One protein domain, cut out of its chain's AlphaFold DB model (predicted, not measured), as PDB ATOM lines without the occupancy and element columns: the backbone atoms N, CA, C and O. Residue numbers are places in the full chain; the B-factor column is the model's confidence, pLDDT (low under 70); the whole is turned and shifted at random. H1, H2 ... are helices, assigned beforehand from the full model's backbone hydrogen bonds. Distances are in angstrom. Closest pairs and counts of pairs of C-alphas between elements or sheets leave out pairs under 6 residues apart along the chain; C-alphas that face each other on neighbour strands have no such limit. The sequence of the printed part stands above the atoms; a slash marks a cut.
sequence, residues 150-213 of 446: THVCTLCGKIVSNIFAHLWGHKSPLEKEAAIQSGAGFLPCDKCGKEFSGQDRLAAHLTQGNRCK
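AT A GLANCE: This is residues 150 to 213 of the 446 residues of the protein "Zinc finger protein Gfi-1" of Folsomia candida (UniProt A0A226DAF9). This is a string of loops with little regular structure: two short strand-like turns, near residues 151 to 160 and 187 to 196, with three short helices, H1, H2 and H3, that touch no other helix. H1 follows the first turn, H2 comes between the turns along the printed part, and H3 follows the second. The printed part has 64 residues, 21 of them in named helices and with no named strand; its class is all helix. It is only just loose, close to compact, with a radius of gyration of the C-alphas of 13.1 A, and only just elongated, spanning 36 by 24 by 18 A.

IN THESE COORDINATES: H1 is residues 164 to 167, beginning at C-alpha 164 (101.589, 108.852, 58.371). H2 is residues 173 to 181, 12.3 A long. H3 is residues 199 to 206, 10.4 A long, ending at C-alpha 206 (85.804, 121.570, 68.547).

HOW THE PARTS SIT: Residues 151 to 152 pair antiparallel with 159 to 160, and 187 to 188 with 195 to 196. H1, H2 and H3 are apart from one another. Every O i to N i+4 pair is within hydrogen-bond range in H2 and H3; H1 is too short for such a pair.

THE WHOLE: The C-alphas of Thr 154 and Gly 209 are the two farthest apart, 36.9 A. The printed part has no cut. The link from H1 to H2 is tight and that from H2 to H3 long, with 17 residues. Mean pLDDT of the printed part is 74.8; residues 150 to 151, 161, 183 to 184 and 207 to 213 are under 70.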
ATOM      1  N   THR A 150     105.233 111.518  47.663       59.38
ATOM      2  CA  THR A 150     104.331 110.521  47.070       59.38
ATOM      3  C   THR A 150     104.786 109.153  47.548       59.38
ATOM      4  O   THR A 150     105.458 108.418  46.831       59.38
ATOM      5  N   HIS A 151     104.483 108.851  48.805       66.12
ATOM      6  CA  HIS A 151     104.899 107.607  49.433       66.12
ATOM      7  C   HIS A 151     104.006 106.464  48.955       66.12
ATOM      8  O   HIS A 151     102.779 106.576  48.995       66.12
ATOM      9  N   VAL A 152     104.615 105.355  48.544       72.19
ATOM     10  CA  VAL A 152     103.911 104.084  48.361       72.19
ATOM     11  C   VAL A 152     103.639 103.503  49.747       72.19
ATOM     12  O   VAL A 152     104.555 103.392  50.560       72.19
ATOM     13  N   CYS A 153     102.393 103.136  50.036       78.00
ATOM     14  CA  CYS A 153     102.094 102.351  51.228       78.00
ATOM     15  C   CYS A 153     102.556 100.903  51.032       78.00
ATOM     16  O   CYS A 153     102.020 100.210  50.170       78.00
ATOM     17  N   THR A 154     103.495 100.426  51.847       75.06
ATOM     18  CA  THR A 154     103.969  99.031  51.809       75.06
ATOM     19  C   THR A 154     102.860  98.019  52.103       75.06
ATOM     20  O   THR A 154     102.874  96.932  51.544       75.06
ATOM     21  N   LEU A 155     101.861  98.394  52.910       76.00
ATOM     22  CA  LEU A 155     100.750  97.519  53.310       76.00
ATOM     23  C   LEU A 155      99.630  97.395  52.260       76.00
ATOM     24  O   LEU A 155      98.779  96.522  52.386       76.00
ATOM     25  N   CYS A 156      99.559  98.276  51.249       80.19
ATOM     26  CA  CYS A 156      98.466  98.223  50.256       80.19
ATOM     27  C   CYS A 156      98.766  98.830  48.870       80.19
ATOM     28  O   CYS A 156      97.839  99.100  48.105       80.19
ATOM     29  N   GLY A 157     100.030  99.127  48.555       71.56
ATOM     30  CA  GLY A 157     100.496  99.660  47.265       71.56
ATOM     31  C   GLY A 157     100.063 101.095  46.920       71.56
ATOM     32  O   GLY A 157     100.536 101.665  45.939       71.56
ATOM     33  N   LYS A 158      99.169 101.720  47.695       70.31
ATOM     34  CA  LYS A 158      98.569 103.018  47.337       70.31
ATOM     35  C   LYS A 158      99.567 104.167  47.480       70.31
ATOM     36  O   LYS A 158     100.144 104.371  48.547       70.31
ATOM     37  N   ILE A 159      99.709 104.960  46.415       73.44
ATOM     38  CA  ILE A 159     100.515 106.188  46.396       73.44
ATOM     39  C   ILE A 159      99.751 107.304  47.120       73.44
ATOM     40  O   ILE A 159      98.690 107.749  46.672       73.44
ATOM     41  N   VAL A 160     100.294 107.786  48.238       76.69
ATOM     42  CA  VAL A 160      99.655 108.781  49.111       76.69
ATOM     43  C   VAL A 160     100.555 109.989  49.370       76.69
ATOM     44  O   VAL A 160     101.765 109.874  49.522       76.69
ATOM     45  N   SER A 161      99.947 111.177  49.457       69.19
ATOM     46  CA  SER A 161     100.645 112.453  49.705       69.19
ATOM     47  C   SER A 161     100.921 112.747  51.190       69.19
ATOM     48  O   SER A 161     101.316 113.856  51.541       69.19
ATOM     49  N   ASN A 162     100.604 111.798  52.072       74.06
ATOM     50  CA  ASN A 162     100.933 111.789  53.496       74.06
ATOM     51  C   ASN A 162     100.860 110.327  53.955       74.06
ATOM     52  O   ASN A 162      99.765 109.771  54.039       74.06
ATOM     53  N   ILE A 163     102.015 109.708  54.203       76.44
ATOM     54  CA  ILE A 163     102.084 108.297  54.597       76.44
ATOM     55  C   ILE A 163     101.598 108.075  56.028       76.44
ATOM     56  O   ILE A 163     100.856 107.135  56.274       76.44
ATOM     57  N   PHE A 164     101.922 108.980  56.952       75.19
ATOM     58  CA  PHE A 164     101.589 108.852  58.371       75.19
ATOM     59  C   PHE A 164     100.070 108.832  58.605       75.19
ATOM     60  O   PHE A 164      99.542 107.940  59.261       75.19
ATOM     61  N   ALA A 165      99.342 109.749  57.955       77.88
ATOM     62  CA  ALA A 165      97.878 109.785  57.992       77.88
ATOM     63  C   ALA A 165      97.201 108.615  57.258       77.88
ATOM     64  O   ALA A 165      96.008 108.392  57.438       77.88
ATOM     65  N   HIS A 166      97.936 107.890  56.412       80.06
ATOM     66  CA  HIS A 166      97.432 106.701  55.738       80.06
ATOM     67  C   HIS A 166      97.709 105.426  56.545       80.06
ATOM     68  O   HIS A 166      96.804 104.615  56.708       80.06
ATOM     69  N   LEU A 167      98.915 105.283  57.109       80.12
ATOM     70  CA  LEU A 167      99.292 104.195  58.017       80.12
ATOM     71  C   LEU A 167      98.452 104.192  59.301       80.12
ATOM     72  O   LEU A 167      98.120 103.122  59.796       80.12
ATOM     73  N   TRP A 168      97.999 105.357  59.779       81.88
ATOM     74  CA  TRP A 168      97.011 105.425  60.864       81.88
ATOM     75  C   TRP A 168      95.703 104.676  60.547       81.88
ATOM     76  O   TRP A 168      95.052 104.157  61.448       81.88
ATOM     77  N   GLY A 169      95.329 104.572  59.267       79.44
ATOM     78  CA  GLY A 169      94.175 103.790  58.816       79.44
ATOM     79  C   GLY A 169      94.411 102.277  58.733       79.44
ATOM     80  O   GLY A 169      93.447 101.554  58.505       79.44
ATOM     81  N   HIS A 170      95.654 101.807  58.902       81.44
ATOM     82  CA  HIS A 170      96.013 100.380  58.951       81.44
ATOM     83  C   HIS A 170      96.265  99.869  60.377       81.44
ATOM     84  O   HIS A 170      96.295  98.661  60.579       81.44
ATOM     85  N   LYS A 171      96.429 100.764  61.363       82.25
ATOM     86  CA  LYS A 171      96.553 100.394  62.781       82.25
ATOM     87  C   LYS A 171      95.253  99.791  63.318       82.25
ATOM     88  O   LYS A 171      94.176 100.364  63.126       82.25
ATOM     89  N   SER A 172      95.383  98.697  64.063       82.19
ATOM     90  CA  SER A 172      94.315  98.135  64.896       82.19
ATOM     91  C   SER A 172      93.885  99.108  66.016       82.19
ATOM     92  O   SER A 172      94.628 100.044  66.327       82.19
ATOM     93  N   PRO A 173      92.708  98.924  66.651       78.62
ATOM     94  CA  PRO A 173      92.248  99.795  67.739       78.62
ATOM     95  C   PRO A 173      93.264  99.920  68.886       78.62
ATOM     96  O   PRO A 173      93.639 101.033  69.249       78.62
ATOM     97  N   LEU A 174      93.816  98.793  69.344       80.25
ATOM     98  CA  LEU A 174      94.813  98.740  70.422       80.25
ATOM     99  C   LEU A 174      96.093  99.521  70.064       80.25
ATOM    100  O   LEU A 174      96.638 100.270  70.873       80.25
ATOM    101  N   GLU A 175      96.558  99.415  68.817       80.12
ATOM    102  CA  GLU A 175      97.715 100.167  68.320       80.12
ATOM    103  C   GLU A 175      97.459 101.668  68.135       80.12
ATOM    104  O   GLU A 175      98.422 102.441  68.037       80.12
ATOM    105  N   LYS A 176      96.193 102.081  68.009       81.06
ATOM    106  CA  LYS A 176      95.789 103.491  68.006       81.06
ATOM    107  C   LYS A 176      95.742 104.028  69.427       81.06
ATOM    108  O   LYS A 176      96.331 105.072  69.678       81.06
ATOM    109  N   GLU A 177      95.116 103.299  70.345       78.69
ATOM    110  CA  GLU A 177      95.019 103.637  71.769       78.69
ATOM    111  C   GLU A 177      96.410 103.779  72.401       78.69
ATOM    112  O   GLU A 177      96.736 104.846  72.921       78.69
ATOM    113  N   ALA A 178      97.295 102.792  72.221       80.56
ATOM    114  CA  ALA A 178      98.683 102.866  72.685       80.56
ATOM    115  C   ALA A 178      99.470 104.041  72.061       80.56
ATOM    116  O   ALA A 178     100.315 104.657  72.717       80.56
ATOM    117  N   ALA A 179      99.186 104.402  70.804       79.38
ATOM    118  CA  ALA A 179      99.806 105.553  70.145       79.38
ATOM    119  C   ALA A 179      99.220 106.903  70.610       79.38
ATOM    120  O   ALA A 179      99.940 107.898  70.643       79.38
ATOM    121  N   ILE A 180      97.943 106.955  71.001       78.88
ATOM    122  CA  ILE A 180      97.320 108.125  71.640       78.88
ATOM    123  C   ILE A 180      97.912 108.322  73.040       78.88
ATOM    124  O   ILE A 180      98.350 109.424  73.360       78.88
ATOM    125  N   GLN A 181      97.999 107.254  73.837       74.88
ATOM    126  CA  GLN A 181      98.525 107.288  75.206       74.88
ATOM    127  C   GLN A 181     100.018 107.662  75.267       74.88
ATOM    128  O   GLN A 181     100.442 108.341  76.196       74.88
ATOM    129  N   SER A 182     100.804 107.289  74.252       75.31
ATOM    130  CA  SER A 182     102.206 107.717  74.086       75.31
ATOM    131  C   SER A 182     102.377 109.077  73.383       75.31
ATOM    132  O   SER A 182     103.496 109.470  73.063       75.31
ATOM    133  N   GLY A 183     101.289 109.807  73.107       69.25
ATOM    134  CA  GLY A 183     101.317 111.147  72.501       69.25
ATOM    135  C   GLY A 183     101.701 111.200  71.013       69.25
ATOM    136  O   GLY A 183     101.633 112.265  70.401       69.25
ATOM    137  N   ALA A 184     102.057 110.068  70.402       69.38
ATOM    138  CA  ALA A 184     102.455 109.960  68.996       69.38
ATOM    139  C   ALA A 184     101.266 109.819  68.015       69.38
ATOM    140  O   ALA A 184     101.466 109.696  66.805       69.38
ATOM    141  N   GLY A 185     100.032 109.774  68.523       75.06
ATOM    142  CA  GLY A 185      98.838 109.381  67.776       75.06
ATOM    143  C   GLY A 185      98.005 110.510  67.163       75.06
ATOM    144  O   GLY A 185      98.289 111.701  67.296       75.06
ATOM    145  N   PHE A 186      96.921 110.120  66.485       82.81
ATOM    146  CA  PHE A 186      95.848 111.045  66.124       82.81
ATOM    147  C   PHE A 186      94.856 111.127  67.282       82.81
ATOM    148  O   PHE A 186      94.324 110.110  67.713       82.81
ATOM    149  N   LEU A 187      94.568 112.339  67.746       81.62
ATOM    150  CA  LEU A 187      93.663 112.568  68.867       81.62
ATOM    151  C   LEU A 187      92.203 112.464  68.390       81.62
ATOM    152  O   LEU A 187      91.837 113.171  67.440       81.62
ATOM    153  N   PRO A 188      91.364 111.605  68.995       80.00
ATOM    154  CA  PRO A 188      89.942 111.550  68.691       80.00
ATOM    155  C   PRO A 188      89.214 112.789  69.233       80.00
ATOM    156  O   PRO A 188      89.676 113.474  70.139       80.00
ATOM    157  N   CYS A 189      88.047 113.079  68.664       82.06
ATOM    158  CA  CYS A 189      87.092 114.036  69.206       82.06
ATOM    159  C   CYS A 189      85.997 113.281  69.954       82.06
ATOM    160  O   CYS A 189      85.138 112.678  69.310       82.06
ATOM    161  N   ASP A 190      85.987 113.373  71.282       77.50
ATOM    162  CA  ASP A 190      85.051 112.677  72.183       77.50
ATOM    163  C   ASP A 190      83.585 112.864  71.761       77.50
ATOM    164  O   ASP A 190      82.775 111.943  71.803       77.50
ATOM    165  N   LYS A 191      83.250 114.056  71.246       73.88
ATOM    166  CA  LYS A 191      81.898 114.390  70.783       73.88
ATOM    167  C   LYS A 191      81.497 113.766  69.439       73.88
ATOM    168  O   LYS A 191      80.314 113.795  69.116       73.88
ATOM    169  N   CYS A 192      82.413 113.277  68.592       77.00
ATOM    170  CA  CYS A 192      82.015 112.679  67.301       77.00
ATOM    171  C   CYS A 192      82.969 111.642  66.670       77.00
ATOM    172  O   CYS A 192      82.862 111.387  65.468       77.00
ATOM    173  N   GLY A 193      83.909 111.073  67.429       73.94
ATOM    174  CA  GLY A 193      84.792 109.976  67.007       73.94
ATOM    175  C   GLY A 193      85.808 110.309  65.905       73.94
ATOM    176  O   GLY A 193      86.464 109.414  65.380       73.94
ATOM    177  N   LYS A 194      85.940 111.578  65.498       77.19
ATOM    178  CA  LYS A 194      86.857 111.981  64.419       77.19
ATOM    179  C   LYS A 194      88.291 112.107  64.924       77.19
ATOM    180  O   LYS A 194      88.533 112.853  65.863       77.19
ATOM    181  N   GLU A 195      89.218 111.445  64.245       81.31
ATOM    182  CA  GLU A 195      90.654 111.453  64.541       81.31
ATOM    183  C   GLU A 195      91.363 112.663  63.894       81.31
ATOM    184  O   GLU A 195      91.160 112.955  62.711       81.31
ATOM    185  N   PHE A 196      92.231 113.358  64.639       80.69
ATOM    186  CA  PHE A 196      92.966 114.542  64.176       80.69
ATOM    187  C   PHE A 196      94.471 114.445  64.437       80.69
ATOM    188  O   PHE A 196      94.914 114.077  65.518       80.69
ATOM    189  N   SER A 197      95.281 114.845  63.450       75.69
ATOM    190  CA  SER A 197      96.745 114.860  63.565       75.69
ATOM    191  C   SER A 197      97.226 116.033  64.444       75.69
ATOM    192  O   SER A 197      97.599 117.087  63.916       75.69
ATOM    193  N   GLY A 198      97.180 115.860  65.763       77.00
ATOM    194  CA  GLY A 198      97.637 116.837  66.756       77.00
ATOM    195  C   GLY A 198      96.584 117.855  67.217       77.00
ATOM    196  O   GLY A 198      95.572 118.107  66.550       77.00
ATOM    197  N   GLN A 199      96.861 118.447  68.383       74.44
ATOM    198  CA  GLN A 199      95.904 119.203  69.197       74.44
ATOM    199  C   GLN A 199      95.292 120.411  68.475       74.44
ATOM    200  O   GLN A 199      94.079 120.588  68.534       74.44
ATOM    201  N   ASP A 200      96.068 121.183  67.704       74.75
ATOM    202  CA  ASP A 200      95.568 122.345  66.946       74.75
ATOM    203  C   ASP A 200      94.368 122.006  66.051       74.75
ATOM    204  O   ASP A 200      93.463 122.818  65.853       74.75
ATOM    205  N   ARG A 201      94.359 120.797  65.472       75.19
ATOM    206  CA  ARG A 201      93.317 120.358  64.534       75.19
ATOM    207  C   ARG A 201      92.087 119.827  65.252       75.19
ATOM    208  O   ARG A 201      90.985 120.049  64.750       75.19
ATOM    209  N   LEU A 202      92.263 119.215  66.423       81.12
ATOM    210  CA  LEU A 202      91.166 118.871  67.324       81.12
ATOM    211  C   LEU A 202      90.531 120.145  67.910       81.12
ATOM    212  O   LEU A 202      89.321 120.332  67.803       81.12
ATOM    213  N   ALA A 203      91.333 121.093  68.402       75.31
ATOM    214  CA  ALA A 203      90.870 122.388  68.897       75.31
ATOM    215  C   ALA A 203      90.138 123.197  67.808       75.31
ATOM    216  O   ALA A 203      89.017 123.668  68.023       75.31
ATOM    217  N   ALA A 204      90.700 123.292  66.597       75.06
ATOM    218  CA  ALA A 204      90.038 123.927  65.454       75.06
ATOM    219  C   ALA A 204      88.753 123.199  65.016       75.06
ATOM    220  O   ALA A 204      87.885 123.807  64.397       75.06
ATOM    221  N   HIS A 205      88.610 121.907  65.312       77.75
ATOM    222  CA  HIS A 205      87.394 121.147  65.048       77.75
ATOM    223  C   HIS A 205      86.316 121.369  66.119       77.75
ATOM    224  O   HIS A 205      85.161 121.599  65.763       77.75
ATOM    225  N   LEU A 206      86.693 121.347  67.401       74.06
ATOM    226  CA  LEU A 206      85.804 121.570  68.547       74.06
ATOM    227  C   LEU A 206      85.246 123.001  68.567       74.06
ATOM    228  O   LEU A 206      84.055 123.202  68.784       74.06
ATOM    229  N   THR A 207      86.083 123.995  68.260       68.12
ATOM    230  CA  THR A 207      85.689 125.419  68.187       68.12
ATOM    231  C   THR A 207      84.824 125.759  66.968       68.12
ATOM    232  O   THR A 207      84.182 126.808  66.926       68.12
ATOM    233  N   GLN A 208      84.779 124.886  65.959       62.47
ATOM    234  CA  GLN A 208      83.990 125.074  64.743       62.47
ATOM    235  C   GLN A 208      82.743 124.191  64.805       62.47
ATOM    236  O   GLN A 208      82.677 123.166  64.127       62.47
ATOM    237  N   GLY A 209      81.738 124.619  65.585       54.81
ATOM    238  CA  GLY A 209      80.490 123.873  65.831       54.81
ATOM    239  C   GLY A 209      79.865 123.258  64.570       54.81
ATOM    240  O   GLY A 209      79.521 122.082  64.555       54.81
ATOM    241  N   ASN A 210      79.909 123.978  63.443       53.62
ATOM    242  CA  ASN A 210      79.450 123.518  62.122       53.62
ATOM    243  C   ASN A 210      80.244 122.332  61.507       53.62
ATOM    244  O   ASN A 210      79.992 121.952  60.361       53.62
ATOM    245  N   ARG A 211      81.237 121.757  62.204       56.81
ATOM    246  CA  ARG A 211      82.040 120.594  61.765       56.81
ATOM    247  C   ARG A 211      81.988 119.404  62.729       56.81
ATOM    248  O   ARG A 211      82.281 118.279  62.294       56.81
ATOM    249  N   CYS A 212      81.623 119.615  63.993       65.50
ATOM    250  CA  CYS A 212      81.399 118.554  64.975       65.50
ATOM    251  C   CYS A 212      79.920 118.158  64.980       65.50
ATOM    252  O   CYS A 212      79.085 118.855  65.542       65.50
ATOM    253  N   LYS A 213      79.588 117.019  64.355       59.03
ATOM    254  CA  LYS A 213      78.195 116.542  64.238       59.03
ATOM    255  C   LYS A 213      77.550 116.151  65.581       59.03
ATOM    256  O   LYS A 213      76.349 115.916  65.597       59.03
TER     257      LYS A 213